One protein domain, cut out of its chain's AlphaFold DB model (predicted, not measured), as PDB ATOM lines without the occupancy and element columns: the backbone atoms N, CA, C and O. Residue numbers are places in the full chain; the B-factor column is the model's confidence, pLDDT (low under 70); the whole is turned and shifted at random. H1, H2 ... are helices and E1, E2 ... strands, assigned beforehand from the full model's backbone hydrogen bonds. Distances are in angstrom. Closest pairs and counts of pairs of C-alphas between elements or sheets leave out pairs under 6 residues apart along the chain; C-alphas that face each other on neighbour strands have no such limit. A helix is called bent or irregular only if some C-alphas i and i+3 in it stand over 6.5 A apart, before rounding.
ATOM      1  N   ASN A 128     274.903 273.481 174.524       93.88
ATOM      2  CA  ASN A 128     274.130 272.243 174.438       93.88
ATOM      3  C   ASN A 128     274.268 271.483 175.762       93.88
ATOM      4  O   ASN A 128     275.319 270.926 176.076       93.88
ATOM      5  N   ILE A 129     273.207 271.488 176.559       94.75
ATOM      6  CA  ILE A 129     273.182 270.938 177.907       94.75
ATOM      7  C   ILE A 129     272.707 269.494 177.845       94.75
ATOM      8  O   ILE A 129     271.545 269.207 177.562       94.75
ATOM      9  N   TYR A 130     273.635 268.587 178.118       95.88
ATOM     10  CA  TYR A 130     273.387 267.156 178.189       95.88
ATOM     11  C   TYR A 130     273.260 266.700 179.644       95.88
ATOM     12  O   TYR A 130     273.828 267.334 180.535       95.88
ATOM     13  N   PRO A 131     272.612 265.552 179.900       95.69
ATOM     14  CA  PRO A 131     272.768 264.841 181.158       95.69
ATOM     15  C   PRO A 131     274.251 264.552 181.430       95.69
ATOM     16  O   PRO A 131     275.010 264.334 180.477       95.69
ATOM     17  N   PRO A 132     274.675 264.499 182.703       93.94
ATOM     18  CA  PRO A 132     276.053 264.170 183.058       93.94
ATOM     19  C   PRO A 132     276.418 262.727 182.683       93.94
ATOM     20  O   PRO A 132     277.580 262.418 182.449       93.94
ATOM     21  N   ASN A 133     275.427 261.838 182.593       94.38
ATOM     22  CA  ASN A 133     275.640 260.438 182.257       94.38
ATOM     23  C   ASN A 133     275.550 260.217 180.745       94.38
ATOM     24  O   ASN A 133     274.604 260.640 180.080       94.38
ATOM     25  N   THR A 134     276.547 259.524 180.197       95.50
ATOM     26  CA  THR A 134     276.601 259.133 178.779       95.50
ATOM     27  C   THR A 134     276.023 257.733 178.554       95.50
ATOM     28  O   THR A 134     275.640 257.392 177.433       95.50
ATOM     29  N   ARG A 135     275.908 256.956 179.637       96.06
ATOM     30  CA  ARG A 135     275.423 255.573 179.720       96.06
ATOM     31  C   ARG A 135     274.319 255.463 180.767       96.06
ATOM     32  O   ARG A 135     274.120 256.379 181.567       96.06
ATOM     33  N   CYS A 136     273.592 254.352 180.741       96.75
ATOM     34  CA  CYS A 136     272.588 254.076 181.761       96.75
ATOM     35  C   CYS A 136     273.269 253.935 183.127       96.75
ATOM     36  O   CYS A 136     274.298 253.283 183.220       96.75
ATOM     37  N   ILE A 137     272.691 254.561 184.152       96.06
ATOM     38  CA  ILE A 137     273.124 254.444 185.557       96.06
ATOM     39  C   ILE A 137     272.007 253.905 186.467       96.06
ATOM     40  O   ILE A 137     272.058 254.042 187.686       96.06
ATOM     41  N   SER A 138     270.916 253.396 185.884       94.81
ATOM     42  CA  SER A 138     269.801 252.863 186.672       94.81
ATOM     43  C   SER A 138     270.176 251.482 187.202       94.81
ATOM     44  O   SER A 138     270.386 250.565 186.412       94.81
ATOM     45  N   ASN A 139     270.187 251.330 188.529       92.69
ATOM     46  CA  ASN A 139     270.568 250.082 189.200       92.69
ATOM     47  C   ASN A 139     269.725 248.868 188.771       92.69
ATOM     48  O   ASN A 139     270.244 247.760 188.717       92.69
ATOM     49  N   ASP A 140     268.454 249.068 188.402       92.00
ATOM     50  CA  ASP A 140     267.577 247.967 187.965       92.00
ATOM     51  C   ASP A 140     267.644 247.703 186.449       92.00
ATOM     52  O   ASP A 140     266.837 246.948 185.902       92.00
ATOM     53  N   CYS A 141     268.537 248.375 185.721       94.88
ATOM     54  CA  CYS A 141     268.697 248.177 184.286       94.88
ATOM     55  C   CYS A 141     269.703 247.055 184.013       94.88
ATOM     56  O   CYS A 141     270.856 247.150 184.420       94.88
ATOM     57  N   LYS A 142     269.331 246.042 183.217       93.00
ATOM     58  CA  LYS A 142     270.282 244.985 182.807       93.00
ATOM     59  C   LYS A 142     271.433 245.513 181.944       93.00
ATOM     60  O   LYS A 142     272.458 244.860 181.822       93.00
ATOM     61  N   GLU A 143     271.258 246.686 181.336       90.38
ATOM     62  CA  GLU A 143     272.295 247.385 180.572       90.38
ATOM     63  C   GLU A 143     273.020 248.472 181.392       90.38
ATOM     64  O   GLU A 143     273.638 249.348 180.796       90.38
ATOM     65  N   ASN A 144     272.944 248.467 182.729       87.94
ATOM     66  CA  ASN A 144     273.664 249.439 183.567       87.94
ATOM     67  C   ASN A 144     275.187 249.386 183.328       87.94
ATOM     68  O   ASN A 144     275.824 250.408 183.105       87.94
ATOM     69  N   ASP A 145     275.744 248.176 183.229       87.50
ATOM     70  CA  ASP A 145     277.174 247.961 182.951       87.50
ATOM     71  C   ASP A 145     277.506 247.938 181.449       87.50
ATOM     72  O   ASP A 145     278.641 247.685 181.038       87.50
ATOM     73  N   SER A 146     276.512 248.183 180.593       89.75
ATOM     74  CA  SER A 146     276.709 248.166 179.149       89.75
ATOM     75  C   SER A 146     277.562 249.360 178.716       89.75
ATOM     76  O   SER A 146     277.284 250.496 179.106       89.75
ATOM     77  N   PRO A 147     278.545 249.173 177.817       90.62
ATOM     78  CA  PRO A 147     279.298 250.289 177.252       90.62
ATOM     79  C   PRO A 147     278.460 251.136 176.277       90.62
ATOM     80  O   PRO A 147     278.976 252.103 175.717       90.62
ATOM     81  N   LYS A 148     277.189 250.777 176.039       94.38
ATOM     82  CA  LYS A 148     276.326 251.454 175.070       94.38
ATOM     83  C   LYS A 148     275.971 252.873 175.512       94.38
ATOM     84  O   LYS A 148     275.505 253.109 176.626       94.38
ATOM     85  N   LEU A 149     276.105 253.804 174.575       96.38
ATOM     86  CA  LEU A 149     275.705 255.194 174.744       96.38
ATOM     87  C   LEU A 149     274.181 255.333 174.797       96.38
ATOM     88  O   LEU A 149     273.454 254.729 174.001       96.38
ATOM     89  N   LEU A 150     273.705 256.215 175.675       97.06
ATOM     90  CA  LEU A 150     272.315 256.663 175.674       97.06
ATOM     91  C   LEU A 150     271.987 257.433 174.388       97.06
ATOM     92  O   LEU A 150     272.858 258.047 173.756       97.06
ATOM     93  N   ARG A 151     270.708 257.420 174.001       95.50
ATOM     94  CA  ARG A 151     270.221 258.049 172.763       95.50
ATOM     95  C   ARG A 151     269.347 259.240 173.037       95.50
ATOM     96  O   ARG A 151     268.719 259.297 174.078       95.50
ATOM     97  N   ARG A 152     269.265 260.173 172.093       96.31
ATOM     98  CA  ARG A 152     268.300 261.266 172.209       96.31
ATOM     99  C   ARG A 152     266.891 260.706 172.300       96.31
ATOM    100  O   ARG A 152     266.506 259.883 171.473       96.31
ATOM    101  N   LYS A 153     266.145 261.164 173.301       95.75
ATOM    102  CA  LYS A 153     264.713 260.879 173.403       95.75
ATOM    103  C   LYS A 153     263.940 261.648 172.334       95.75
ATOM    104  O   LYS A 153     263.096 261.089 171.645       95.75
ATOM    105  N   ASP A 154     264.228 262.939 172.251       95.19
ATOM    106  CA  ASP A 154     263.559 263.929 171.422       95.19
ATOM    107  C   ASP A 154     264.576 264.910 170.816       95.19
ATOM    108  O   ASP A 154     265.786 264.830 171.057       95.19
ATOM    109  N   GLY A 155     264.083 265.812 169.965       94.19
ATOM    110  CA  GLY A 155     264.900 266.883 169.405       94.19
ATOM    111  C   GLY A 155     265.405 267.856 170.485       94.19
ATOM    112  O   GLY A 155     264.814 267.937 171.565       94.19
ATOM    113  N   PRO A 156     266.476 268.621 170.202       96.06
ATOM    114  CA  PRO A 156     266.975 269.651 171.109       96.06
ATOM    115  C   PRO A 156     265.885 270.655 171.510       96.06
ATOM    116  O   PRO A 156     265.214 271.222 170.644       96.06
ATOM    117  N   ARG A 157     265.723 270.925 172.810       96.25
ATOM    118  CA  ARG A 157     264.756 271.918 173.311       96.25
ATOM    119  C   ARG A 157     265.437 273.246 173.572       96.25
ATOM    120  O   ARG A 157     266.429 273.280 174.290       96.25
ATOM    121  N   ARG A 158     264.909 274.344 173.031       96.19
ATOM    122  CA  ARG A 158     265.461 275.682 173.285       96.19
ATOM    123  C   ARG A 158     265.333 276.035 174.763       96.19
ATOM    124  O   ARG A 158     264.267 275.867 175.348       96.19
ATOM    125  N   ILE A 159     266.411 276.545 175.337       95.88
ATOM    126  CA  ILE A 159     266.469 277.002 176.724       95.88
ATOM    127  C   ILE A 159     267.155 278.362 176.802       95.88
ATOM    128  O   ILE A 159     267.905 278.748 175.906       95.88
ATOM    129  N   THR A 160     266.914 279.066 177.900       94.25
ATOM    130  CA  THR A 160     267.704 280.224 178.317       94.25
ATOM    131  C   THR A 160     268.568 279.816 179.493       94.25
ATOM    132  O   THR A 160     268.071 279.247 180.471       94.25
ATOM    133  N   VAL A 161     269.859 280.101 179.397       92.94
ATOM    134  CA  VAL A 161     270.809 279.897 180.479       92.94
ATOM    135  C   VAL A 161     271.200 281.261 181.038       92.94
ATOM    136  O   VAL A 161     271.650 282.140 180.307       92.94
ATOM    137  N   TYR A 162     271.007 281.438 182.339       93.06
ATOM    138  CA  TYR A 162     271.337 282.648 183.078       93.06
ATOM    139  C   TYR A 162     272.672 282.445 183.785       93.06
ATOM    140  O   TYR A 162     272.760 281.715 184.776       93.06
ATOM    141  N   GLY A 163     273.719 283.062 183.250       91.81
ATOM    142  CA  GLY A 163     275.064 283.010 183.799       91.81
ATOM    143  C   GLY A 163     275.530 284.335 184.376       91.81
ATOM    144  O   GLY A 163     274.916 285.379 184.162       91.81
ATOM    145  N   ILE A 164     276.666 284.314 185.075       90.06
ATOM    146  CA  ILE A 164     277.267 285.545 185.625       90.06
ATOM    147  C   ILE A 164     277.666 286.539 184.522       90.06
ATOM    148  O   ILE A 164     277.750 287.737 184.758       90.06
ATOM    149  N   ASN A 165     277.873 286.038 183.301       85.81
ATOM    150  CA  ASN A 165     278.209 286.833 182.119       85.81
ATOM    151  C   ASN A 165     276.982 287.256 181.294       85.81
ATOM    152  O   ASN A 165     277.153 287.804 180.202       85.81
ATOM    153  N   GLY A 166     275.776 286.978 181.795       88.94
ATOM    154  CA  GLY A 166     274.502 287.332 181.181       88.94
ATOM    155  C   GLY A 166     273.619 286.143 180.839       88.94
ATOM    156  O   GLY A 166     273.920 284.996 181.170       88.94
ATOM    157  N   ALA A 167     272.496 286.439 180.190       90.31
ATOM    158  CA  ALA A 167     271.575 285.434 179.683       90.31
ATOM    159  C   ALA A 167     271.942 285.069 178.244       90.31
ATOM    160  O   ALA A 167     272.156 285.953 177.414       90.31
ATOM    161  N   TYR A 168     271.991 283.776 177.946       88.94
ATOM    162  CA  TYR A 168     272.326 283.279 176.621       88.94
ATOM    163  C   TYR A 168     271.430 282.099 176.219       88.94
ATOM    164  O   TYR A 168     271.000 281.312 177.070       88.94
ATOM    165  N   PRO A 169     271.108 281.974 174.922       91.81
ATOM    166  CA  PRO A 169     270.345 280.845 174.411       91.81
ATOM    167  C   PRO A 169     271.175 279.556 174.449       91.81
ATOM    168  O   PRO A 169     272.400 279.558 174.316       91.81
ATOM    169  N   GLY A 170     270.483 278.434 174.609       93.31
ATOM    170  CA  GLY A 170     271.073 277.104 174.570       93.31
ATOM    171  C   GLY A 170     270.065 276.051 174.129       93.31
ATOM    172  O   GLY A 170     268.903 276.355 173.836       93.31
ATOM    173  N   PHE A 171     270.498 274.793 174.149       96.69
ATOM    174  CA  PHE A 171     269.611 273.652 173.953       96.69
ATOM    175  C   PHE A 171     269.723 272.661 175.109       96.69
ATOM    176  O   PHE A 171     270.821 272.266 175.477       96.69
ATOM    177  N   SER A 172     268.593 272.216 175.656       96.75
ATOM    178  CA  SER A 172     268.524 271.059 176.551       96.75
ATOM    179  C   SER A 172     268.340 269.797 175.720       96.75
ATOM    180  O   SER A 172     267.413 269.707 174.907       96.75
ATOM    181  N   ILE A 173     269.219 268.824 175.929       97.38
ATOM    182  CA  ILE A 173     269.168 267.514 175.287       97.38
ATOM    183  C   ILE A 173     268.758 266.485 176.333       97.38
ATOM    184  O   ILE A 173     269.342 266.422 177.412       97.38
ATOM    185  N   HIS A 174     267.769 265.654 176.015       97.50
ATOM    186  CA  HIS A 174     267.372 264.539 176.870       97.50
ATOM    187  C   HIS A 174     267.859 263.223 176.285       97.50
ATOM    188  O   HIS A 174     267.767 262.994 175.074       97.50
ATOM    189  N   LEU A 175     268.364 262.350 177.151       97.94
ATOM    190  CA  LEU A 175     268.871 261.043 176.755       97.94
ATOM    191  C   LEU A 175     267.988 259.933 177.329       97.94
ATOM    192  O   LEU A 175     267.603 259.978 178.484       97.94
ATOM    193  N   LEU A 176     267.683 258.908 176.545       97.75
ATOM    194  CA  LEU A 176     266.849 257.775 176.915       97.75
ATOM    195  C   LEU A 176     267.685 256.496 176.923       97.75
ATOM    196  O   LEU A 176     268.434 256.212 175.982       97.75
ATOM    197  N   CYS A 177     267.507 255.690 177.965       97.38
ATOM    198  CA  CYS A 177     267.885 254.284 177.919       97.38
ATOM    199  C   CYS A 177     266.733 253.487 177.298       97.38
ATOM    200  O   CYS A 177     265.671 253.376 177.904       97.38
ATOM    201  N   HIS A 178     266.938 252.895 176.122       95.44
ATOM    202  CA  HIS A 178     265.901 252.096 175.456       95.44
ATOM    203  C   HIS A 178     265.586 250.769 176.161       95.44
ATOM    204  O   HIS A 178     264.559 250.168 175.872       95.44
ATOM    205  N   HIS A 179     266.445 250.308 177.076       95.88
ATOM    206  CA  HIS A 179     266.225 249.055 177.796       95.88
ATOM    207  C   HIS A 179     265.286 249.219 178.997       95.88
ATOM    208  O   HIS A 179     264.347 248.449 179.159       95.88
ATOM    209  N   CYS A 180     265.536 250.220 179.847       96.38
ATOM    210  CA  CYS A 180     264.745 250.455 181.063       96.38
ATOM    211  C   CYS A 180     263.816 251.674 180.978       96.38
ATOM    212  O   CYS A 180     263.179 252.020 181.971       96.38
ATOM    213  N   SER A 181     263.778 252.355 179.831       96.88
ATOM    214  CA  SER A 181     262.978 253.562 179.576       96.88
ATOM    215  C   SER A 181     263.263 254.746 180.511       96.88
ATOM    216  O   SER A 181     262.454 255.667 180.608       96.88
ATOM    217  N   THR A 182     264.423 254.767 181.179       98.12
ATOM    218  CA  THR A 182     264.836 255.909 182.010       98.12
ATOM    219  C   THR A 182     265.217 257.091 181.123       98.12
ATOM    220  O   THR A 182     266.082 256.963 180.251       98.12
ATOM    221  N   ASN A 183     264.582 258.240 181.358       98.00
ATOM    222  CA  ASN A 183     264.850 259.499 180.674       98.00
ATOM    223  C   ASN A 183     265.776 260.381 181.518       98.00
ATOM    224  O   ASN A 183     265.400 260.847 182.589       98.00
ATOM    225  N   TYR A 184     266.977 260.622 181.031       97.88
ATOM    226  CA  TYR A 184     268.010 261.427 181.655       97.88
ATOM    227  C   TYR A 184     267.901 262.879 181.186       97.88
ATOM    228  O   TYR A 184     267.939 263.173 179.988       97.88
ATOM    229  N   HIS A 185     267.798 263.788 182.150       97.06
ATOM    230  CA  HIS A 185     267.871 265.239 181.983       97.06
ATOM    231  C   HIS A 185     269.181 265.763 182.587       97.06
ATOM    232  O   HIS A 185     269.962 264.992 183.143       97.06
ATOM    233  N   ASN A 186     269.426 267.073 182.510       95.44
ATOM    234  CA  ASN A 186     270.630 267.709 183.057       95.44
ATOM    235  C   ASN A 186     270.798 267.519 184.580       95.44
ATOM    236  O   ASN A 186     271.904 267.290 185.055       95.44
ATOM    237  N   ASN A 187     269.714 267.603 185.362       96.06
ATOM    238  CA  ASN A 187     269.791 267.571 186.835       96.06
ATOM    239  C   ASN A 187     269.163 266.345 187.492       96.06
ATOM    240  O   ASN A 187     269.352 266.120 188.686       96.06
ATOM    241  N   PHE A 188     268.396 265.577 186.732       96.88
ATOM    242  CA  PHE A 188     267.660 264.433 187.237       96.88
ATOM    243  C   PHE A 188     267.419 263.418 186.126       96.88
ATOM    244  O   PHE A 188     267.485 263.744 184.942       96.88
ATOM    245  N   SER A 189     267.058 262.205 186.511       97.75
ATOM    246  CA  SER A 189     266.474 261.199 185.631       97.75
ATOM    247  C   SER A 189     265.019 260.929 186.010       97.75
ATOM    248  O   SER A 189     264.636 261.099 187.167       97.75
ATOM    249  N   VAL A 190     264.209 260.489 185.052       97.62
ATOM    250  CA  VAL A 190     262.808 260.101 185.249       97.62
ATOM    251  C   VAL A 190     262.622 258.648 184.830       97.62
ATOM    252  O   VAL A 190     262.956 258.287 183.699       97.62
ATOM    253  N   LYS A 191     262.074 257.823 185.723       96.94
ATOM    254  CA  LYS A 191     261.718 256.419 185.474       96.94
ATOM    255  C   LYS A 191     260.367 256.140 186.127       96.94
ATOM    256  O   LYS A 191     260.222 256.386 187.319       96.94
ATOM    257  N   SER A 192     259.394 255.651 185.357       95.25
ATOM    258  CA  SER A 192     258.029 255.375 185.846       95.25
ATOM    259  C   SER A 192     257.420 256.555 186.621       95.25
ATOM    260  O   SER A 192     256.953 256.387 187.739       95.25
ATOM    261  N   ASP A 193     257.530 257.764 186.062       94.25
ATOM    262  CA  ASP A 193     257.092 259.038 186.661       94.25
ATOM    263  C   ASP A 193     257.817 259.476 187.948       94.25
ATOM    264  O   ASP A 193     257.618 260.593 188.427       94.25
ATOM    265  N   PHE A 194     258.757 258.677 188.456       96.12
ATOM    266  CA  PHE A 194     259.620 259.072 189.562       96.12
ATOM    267  C   PHE A 194     260.821 259.864 189.062       96.12
ATOM    268  O   PHE A 194     261.635 259.385 188.267       96.12
ATOM    269  N   ARG A 195     260.954 261.088 189.577       96.75
ATOM    270  CA  ARG A 195     262.116 261.947 189.363       96.75
ATOM    271  C   ARG A 195     263.177 261.667 190.424       96.75
ATOM    272  O   ARG A 195     262.925 261.843 191.610       96.75
ATOM    273  N   THR A 196     264.376 261.305 189.984       96.81
ATOM    274  CA  THR A 196     265.552 261.111 190.844       96.81
ATOM    275  C   THR A 196     266.615 262.134 190.477       96.81
ATOM    276  O   THR A 196     267.104 262.133 189.348       96.81
ATOM    277  N   TYR A 197     266.957 263.024 191.406       96.56
ATOM    278  CA  TYR A 197     268.016 264.015 191.209       96.56
ATOM    279  C   TYR A 197     269.392 263.364 191.329       96.56
ATOM    280  O   TYR A 197     269.589 262.463 192.146       96.56
ATOM    281  N   TYR A 198     270.345 263.816 190.514       95.81
ATOM    282  CA  TYR A 198     271.728 263.367 190.656       95.81
ATOM    283  C   TYR A 198     272.336 263.902 191.956       95.81
ATOM    284  O   TYR A 198     271.901 264.924 192.485       95.81
ATOM    285  N   GLY A 199     273.355 263.211 192.465       93.62
ATOM    286  CA  GLY A 199     274.076 263.653 193.654       93.62
ATOM    287  C   GLY A 199     274.822 264.975 193.438       93.62
ATOM    288  O   GLY A 199     275.293 265.271 192.338       93.62
ATOM    289  N   GLY A 200     274.976 265.741 194.519       93.19
ATOM    290  CA  GLY A 200     275.674 267.027 194.517       93.19
ATOM    291  C   GLY A 200     274.837 268.191 193.978       93.19
ATOM    292  O   GLY A 200     273.671 268.043 193.619       93.19
ATOM    293  N   ILE A 201     275.439 269.383 193.947       90.81
ATOM    294  CA  ILE A 201     274.815 270.585 193.381       90.81
ATOM    295  C   ILE A 201     275.322 270.746 191.942       90.81
ATOM    296  O   ILE A 201     276.523 270.957 191.747       90.81
ATOM    297  N   PRO A 202     274.449 270.647 190.925       91.94
ATOM    298  CA  PRO A 202     274.871 270.751 189.538       91.94
ATOM    299  C   PRO A 202     275.313 272.179 189.197       91.94
ATOM    300  O   PRO A 202     274.855 273.157 189.787       91.94
ATOM    301  N   ARG A 203     276.196 272.309 188.201       90.25
ATOM    302  CA  ARG A 203     276.712 273.620 187.764       90.25
ATOM    303  C   ARG A 203     275.644 274.489 187.106       90.25
ATOM    304  O   ARG A 203     275.657 275.700 187.292       90.25
ATOM    305  N   LEU A 204     274.753 273.862 186.342       93.81
ATOM    306  CA  LEU A 204     273.537 274.474 185.819       93.81
ATOM    307  C   LEU A 204     272.353 273.875 186.555       93.81
ATOM    308  O   LEU A 204     272.161 272.663 186.490       93.81
ATOM    309  N   ILE A 205     271.572 274.711 187.221       95.12
ATOM    310  CA  ILE A 205     270.363 274.320 187.938       95.12
ATOM    311  C   ILE A 205     269.164 274.688 187.072       95.12
ATOM    312  O   ILE A 205     268.952 275.853 186.745       95.12
ATOM    313  N   GLN A 206     268.379 273.689 186.692       95.31
ATOM    314  CA  GLN A 206     267.123 273.869 185.986       95.31
ATOM    315  C   GLN A 206     266.055 274.354 186.969       95.31
ATOM    316  O   GLN A 206     265.611 273.602 187.835       95.31
ATOM    317  N   VAL A 207     265.654 275.617 186.826       94.62
ATOM    318  CA  VAL A 207     264.634 276.265 187.671       94.62
ATOM    319  C   VAL A 207     263.251 276.270 187.014       94.62
ATOM    320  O   VAL A 207     262.245 276.445 187.692       94.62
ATOM    321  N   GLY A 208     263.197 276.034 185.701       94.25
ATOM    322  CA  GLY A 208     261.969 275.908 184.919       94.25
ATOM    323  C   GLY A 208     262.182 275.008 183.704       94.25
ATOM    324  O   GLY A 208     263.298 274.564 183.432       94.25
ATOM    325  N   GLU A 209     261.126 274.728 182.939       91.31
ATOM    326  CA  GLU A 209     261.224 273.824 181.780       91.31
ATOM    327  C   GLU A 209     262.268 274.301 180.757       91.31
ATOM    328  O   GLU A 209     263.059 273.500 180.263       91.31
ATOM    329  N   HIS A 210     262.331 275.614 180.524       94.75
ATOM    330  CA  HIS A 210     263.217 276.240 179.540       94.75
ATOM    331  C   HIS A 210     264.242 277.203 180.160       94.75
ATOM    332  O   HIS A 210     264.793 278.051 179.460       94.75
ATOM    333  N   GLN A 211     264.471 277.122 181.474       95.75
ATOM    334  CA  GLN A 211     265.265 278.098 182.229       95.75
ATOM    335  C   GLN A 211     266.278 277.378 183.114       95.75
ATOM    336  O   GLN A 211     265.909 276.610 184.009       95.75
ATOM    337  N   LEU A 212     267.560 277.628 182.862       95.75
ATOM    338  CA  LEU A 212     268.665 277.102 183.655       95.75
ATOM    339  C   LEU A 212     269.490 278.262 184.199       95.75
ATOM    340  O   LEU A 212     269.706 279.247 183.506       95.75
ATOM    341  N   PHE A 213     269.989 278.134 185.418       95.19
ATOM    342  CA  PHE A 213     270.885 279.108 186.027       95.19
ATOM    343  C   PHE A 213     272.246 278.482 186.292       95.19
ATOM    344  O   PHE A 213     272.332 277.379 186.830       95.19
ATOM    345  N   GLU A 214     273.319 279.204 185.982       94.19
ATOM    346  CA  GLU A 214     274.624 278.890 186.547       94.19
ATOM    347  C   GLU A 214     274.576 279.031 188.067       94.19
ATOM    348  O   GLU A 214     274.063 280.016 188.603       94.19
ATOM    349  N   LYS A 215     275.200 278.087 188.773       93.62
ATOM    350  CA  LYS A 215     275.358 278.156 190.227       93.62
ATOM    351  C   LYS A 215     275.954 279.498 190.668       93.62
ATOM    352  O   LYS A 215     275.455 280.088 191.612       93.62
ATOM    353  N   LYS A 216     276.958 280.019 189.949       93.12
ATOM    354  CA  LYS A 216     277.593 281.316 190.256       93.12
ATOM    355  C   LYS A 216     276.605 282.490 190.176       93.12
ATOM    356  O   LYS A 216     276.680 283.399 190.996       93.12
ATOM    357  N   ALA A 217     275.659 282.459 189.233       93.88
ATOM    358  CA  ALA A 217     274.603 283.467 189.151       93.88
ATOM    359  C   ALA A 217     273.620 283.346 190.328       93.88
ATOM    360  O   ALA A 217     273.242 284.353 190.917       93.88
ATOM    361  N   LEU A 218     273.255 282.126 190.733       95.50
ATOM    362  CA  LEU A 218     272.420 281.912 191.922       95.50
ATOM    363  C   LEU A 218     273.129 282.322 193.217       95.50
ATOM    364  O   LEU A 218     272.511 282.958 194.064       95.50
ATOM    365  N   ASP A 219     274.422 282.027 193.349       96.00
ATOM    366  CA  ASP A 219     275.241 282.445 194.491       96.00
ATOM    367  C   ASP A 219     275.281 283.985 194.601       96.00
ATOM    368  O   ASP A 219     275.202 284.528 195.706       96.00
ATOM    369  N   LEU A 220     275.318 284.704 193.469       95.44
ATOM    370  CA  LEU A 220     275.178 286.165 193.439       95.44
ATOM    371  C   LEU A 220     273.798 286.611 193.949       95.44
ATOM    372  O   LEU A 220     273.727 287.508 194.787       95.44
ATOM    373  N   PHE A 221     272.708 285.983 193.497       96.75
ATOM    374  CA  PHE A 221     271.355 286.290 193.987       96.75
ATOM    375  C   PHE A 221     271.233 286.054 195.494       96.75
ATOM    376  O   PHE A 221     270.728 286.915 196.213       96.75
ATOM    377  N   ILE A 222     271.731 284.918 195.983       96.94
ATOM    378  CA  ILE A 222     271.761 284.588 197.412       96.94
ATOM    379  C   ILE A 222     272.547 285.652 198.180       96.94
ATOM    380  O   ILE A 222     272.063 286.158 199.190       96.94
ATOM    381  N   SER A 223     273.716 286.051 197.679       97.75
ATOM    382  CA  SER A 223     274.551 287.077 198.312       97.75
ATOM    383  C   SER A 223     273.847 288.434 198.375       97.75
ATOM    384  O   SER A 223     273.855 289.074 199.422       97.75
ATOM    385  N   MET A 224     273.172 288.859 197.303       97.31
ATOM    386  CA  MET A 224     272.391 290.104 197.298       97.31
ATOM    387  C   MET A 224     271.231 290.061 198.301       97.31
ATOM    388  O   MET A 224     270.991 291.048 198.996       97.31
ATOM    389  N   MET A 225     270.534 288.927 198.410       97.50
ATOM    390  CA  MET A 225     269.433 288.764 199.364       97.50
ATOM    391  C   MET A 225     269.920 288.739 200.819       97.50
ATOM    392  O   MET A 225     269.296 289.362 201.672       97.50
ATOM    393  N   LEU A 226     271.030 288.052 201.107       97.69
ATOM    394  CA  LEU A 226     271.536 287.878 202.473       97.69
ATOM    395  C   LEU A 226     272.359 289.069 202.980       97.69
ATOM    396  O   LEU A 226     272.276 289.405 204.157       97.69
ATOM    397  N   ILE A 227     273.169 289.692 202.119       97.38
ATOM    398  CA  ILE A 227     274.131 290.734 202.519       97.38
ATOM    399  C   ILE A 227     273.553 292.127 202.279       97.38
ATOM    400  O   ILE A 227     273.679 293.006 203.126       97.38
ATOM    401  N   SER A 228     272.914 292.335 201.127       95.75
ATOM    402  CA  SER A 228     272.381 293.642 200.723       95.75
ATOM    403  C   SER A 228     270.886 293.794 200.992       95.75
ATOM    404  O   SER A 228     270.336 294.855 200.709       95.75
ATOM    405  N   TRP A 229     270.232 292.760 201.545       96.19
ATOM    406  CA  TRP A 229     268.796 292.755 201.863       96.19
ATOM    407  C   TRP A 229     267.932 293.066 200.634       96.19
ATOM    408  O   TRP A 229     266.807 293.563 200.722       96.19
ATOM    409  N   THR A 230     268.479 292.785 199.454       97.19
ATOM    410  CA  THR A 230     267.842 293.049 198.174       97.19
ATOM    411  C   THR A 230     266.754 292.008 197.961       97.19
ATOM    412  O   THR A 230     267.023 290.813 198.021       97.19
ATOM    413  N   SER A 231     265.522 292.423 197.665       97.62
ATOM    414  CA  SER A 231     264.457 291.471 197.325       97.62
ATOM    415  C   SER A 231     264.819 290.635 196.086       97.62
ATOM    416  O   SER A 231     265.612 291.062 195.242       97.62
ATOM    417  N   ALA A 232     264.204 289.459 195.920       94.88
ATOM    418  CA  ALA A 232     264.408 288.635 194.724       94.88
ATOM    419  C   ALA A 232     264.083 289.405 193.426       94.88
ATOM    420  O   ALA A 232     264.817 289.319 192.445       94.88
ATOM    421  N   THR A 233     263.035 290.235 193.445       96.62
ATOM    422  CA  THR A 233     262.659 291.100 192.317       96.62
ATOM    423  C   THR A 233     263.724 292.153 192.015       96.62
ATOM    424  O   THR A 233     264.065 292.361 190.853       96.62
ATOM    425  N   ASN A 234     264.281 292.810 193.039       97.19
ATOM    426  CA  ASN A 234     265.358 293.780 192.830       97.19
ATOM    427  C   ASN A 234     266.645 293.093 192.356       97.19
ATOM    428  O   ASN A 234     267.315 293.619 191.476       97.19
ATOM    429  N   SER A 235     266.943 291.893 192.855       96.44
ATOM    430  CA  SER A 235     268.060 291.063 192.390       96.44
ATOM    431  C   SER A 235     267.925 290.717 190.905       96.44
ATOM    432  O   SER A 235     268.877 290.873 190.144       96.44
ATOM    433  N   ALA A 236     266.722 290.328 190.470       94.69
ATOM    434  CA  ALA A 236     266.428 290.072 189.064       94.69
ATOM    435  C   ALA A 236     266.595 291.330 188.196       94.69
ATOM    436  O   ALA A 236     267.184 291.245 187.124       94.69
ATOM    437  N   ARG A 237     266.148 292.501 188.671       94.38
ATOM    438  CA  ARG A 237     266.353 293.784 187.972       94.38
ATOM    439  C   ARG A 237     267.826 294.173 187.877       94.38
ATOM    440  O   ARG A 237     268.249 294.655 186.838       94.38
ATOM    441  N   ILE A 238     268.608 293.962 188.936       94.31
ATOM    442  CA  ILE A 238     270.058 294.212 188.923       94.31
ATOM    443  C   ILE A 238     270.738 293.283 187.919       94.31
ATOM    444  O   ILE A 238     271.535 293.743 187.108       94.31
ATOM    445  N   PHE A 239     270.401 291.991 187.932       93.94
ATOM    446  CA  PHE A 239     270.904 291.052 186.933       93.94
ATOM    447  C   PHE A 239     270.549 291.513 185.517       93.94
ATOM    448  O   PHE A 239     271.417 291.532 184.650       93.94
ATOM    449  N   ASP A 240     269.298 291.917 185.290       91.69
ATOM    450  CA  ASP A 240     268.850 292.379 183.981       91.69
ATOM    451  C   ASP A 240     269.616 293.625 183.514       91.69
ATOM    452  O   ASP A 240     270.207 293.624 182.439       91.69
ATOM    453  N   HIS A 241     269.710 294.647 184.366       90.44
ATOM    454  CA  HIS A 241     270.366 295.912 184.033       90.44
ATOM    455  C   HIS A 241     271.889 295.827 183.917       90.44
ATOM    456  O   HIS A 241     272.477 296.576 183.136       90.44
ATOM    457  N   CYS A 242     272.543 294.982 184.713       90.00
ATOM    458  CA  CYS A 242     274.004 294.965 184.808       90.00
ATOM    459  C   CYS A 242     274.649 293.792 184.070       90.00
ATOM    460  O   CYS A 242     275.800 293.904 183.654       90.00
ATOM    461  N   LEU A 243     273.949 292.661 183.943       87.19
ATOM    462  CA  LEU A 243     274.529 291.410 183.452       87.19
ATOM    463  C   LEU A 243     273.839 290.884 182.195       87.19
ATOM    464  O   LEU A 243     274.511 290.234 181.395       87.19
ATOM    465  N   SER A 244     272.545 291.142 181.973       78.50
ATOM    466  CA  SER A 244     271.866 290.671 180.764       78.50
ATOM    467  C   SER A 244     272.375 291.450 179.541       78.50
ATOM    468  O   SER A 244     271.949 292.541 179.181       78.50
ATOM    469  N   LYS A 245     273.372 290.869 178.868       66.25
ATOM    470  CA  LYS A 245     273.972 291.407 177.636       66.25
ATOM    471  C   LYS A 245     273.028 291.379 176.426       66.25
ATOM    472  O   LYS A 245     273.462 291.668 175.314       66.25
ATOM    473  N   TYR A 246     271.749 291.049 176.618       51.22
ATOM    474  CA  TYR A 246     270.770 290.991 175.532       51.22
ATOM    475  C   TYR A 246     270.526 292.365 174.889       51.22
ATOM    476  O   TYR A 246     270.076 292.436 173.745       51.22
ATOM    477  N   ASP A 247     270.860 293.450 175.594       45.72
ATOM    478  CA  ASP A 247     270.626 294.813 175.123       45.72
ATOM    479  C   ASP A 247     271.791 295.426 174.327       45.72
ATOM    480  O   ASP A 247     271.569 296.336 173.533       45.72
ATOM    481  N   THR A 248     273.032 294.953 174.473       44.31
ATOM    482  CA  THR A 248     274.178 295.637 173.839       44.31
ATOM    483  C   THR A 248     274.283 295.335 172.339       44.31
ATOM    484  O   THR A 248     274.526 296.242 171.556       44.31
ATOM    485  N   LEU A 249     273.982 294.104 171.904       44.50
ATOM    486  CA  LEU A 249     274.087 293.708 170.486       44.50
ATOM    487  C   LEU A 249     272.937 294.221 169.597       44.50
ATOM    488  O   LEU A 249     273.117 294.401 168.395       44.50
ATOM    489  N   LYS A 250     271.754 294.497 170.166       41.50
ATOM    490  CA  LYS A 250     270.618 295.078 169.419       41.50
ATOM    491  C   LYS A 250     270.639 296.604 169.345       41.50
ATOM    492  O   LYS A 250     269.983 297.170 168.474       41.50
ATOM    493  N   ARG A 251     271.346 297.281 170.255       39.38
ATOM    494  CA  ARG A 251     271.437 298.751 170.272       39.38
ATOM    495  C   ARG A 251     272.436 299.303 169.254       39.38
ATOM    496  O   ARG A 251     272.306 300.458 168.883       39.38
ATOM    497  N   GLU A 252     273.361 298.484 168.764       39.62
ATOM    498  CA  GLU A 252     274.320 298.858 167.709       39.62
ATOM    499  C   GLU A 252     273.797 298.588 166.282       39.62
ATOM    500  O   GLU A 252     274.484 298.860 165.302       39.62
ATOM    501  N   THR A 253     272.574 298.062 166.148       41.06
ATOM    502  CA  THR A 253     271.917 297.766 164.857       41.06
ATOM    503  C   THR A 253     270.642 298.588 164.608       41.06
ATOM    504  O   THR A 253     269.826 298.228 163.756       41.06
ATOM    505  N   LYS A 254     270.470 299.711 165.312       35.00
ATOM    506  CA  LYS A 254     269.475 300.756 165.012       35.00
ATOM    507  C   LYS A 254     270.156 302.104 164.854       35.00
ATOM    508  O   LYS A 254     269.644 302.886 164.027       35.00
TER     509      LYS A 254
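AT A GLANCE: This is residues 128 to 254 of the 254 residues of the protein "CxC5 domain-containing protein" of Galerina marginata (strain CBS 339.88) (UniProt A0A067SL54). The domain has a loop-rich lobe at one end, a strongly twisted sheet in the middle and a V of two helices, H1 and H2, at the other end. The lobe holds much of residues 130 to 154 and 173 to 187 and the small hairpin E3 and E4, tied together by short pairings; residues 247 to 254, of which 247 to 251 belong to H3, stick out from the helical end. The 127 printed residues include six named strands and then three named helices, in the order E1 E2 E3 E4 E5 E6 H1 H2 H3, with under half of the residues in named elements; the class is mixed, helices and strands. The larger sheet runs E2, E1, E6, E5 and is mixed, while E3 and E4 are antiparallel. The whole is loose, with a radius of gyration of the C-alphas of 17.9 A and spans of 53 by 39 by 23 A.

HOW THE PARTS SIT: Residues 128 to 129 pair in parallel with residues 171 to 172 of E2, residues 166 to 172. E2 forms an antiparallel hairpin with E1, residues 157 to 163, with N 161 and O 168 2.9 A apart. Residues 151 to 152 pair with 175 to 176, these with 183 to 184, and these with 189 to 190 of E3, residues 188 to 191; each pairing is antiparallel. E3 forms a hairpin with E4, residues 194 to 197, with N 189 and O 196 2.8 A apart. E5, residues 204 to 208, forms a hairpin with E6, residues 211 to 214, with N 213 and O 205 2.8 A apart. E6 is parallel to E1, with N 212 and O 160 2.9 A apart. H1, residues 215 to 227, only grazes the larger sheet, with residues 215 to 218; the closest C-alphas of H1 and E1 are those of Ala 217 and Gly 163, 5.4 A apart. With residues 221 to 225 alone it touches H2, residues 232 to 242, opposite ways at a steep tilt of 60 degrees; their closest C-alphas are those of Phe 221 and Ser 235, 6.0 A apart. H2 grazes the sheet with residues 239 to 242, and H3, residues 245 to 251, with 245 to 246. H3 is apart from H1 and H2. Every O i to N i+4 pair is within hydrogen-bond range in H1 and H2; in H3 it is 1 of 3, beside 1 of 4 O i to N i+3 pairs.

IN THESE COORDINATES: E1 begins at C-alpha 157 (264.756, 271.918, 173.311) and is 18.4 A long; E2 is 17.9 A. H1 is 17.6 A long and H2 15.2 A. H3 is only just irregular, with C-alphas 246 and 249 6.6 A apart, and ends at C-alpha 251 (271.437, 298.751, 170.272).

THE WHOLE: The two C-alphas farthest apart are those of Lys 142 and Lys 254, at 58.5 A. The printed part has no cut, and the link from E2 to E3, 15 residues, is long. The mean pLDDT of the printed part is 90.6, with residues 245 to 254 under 70.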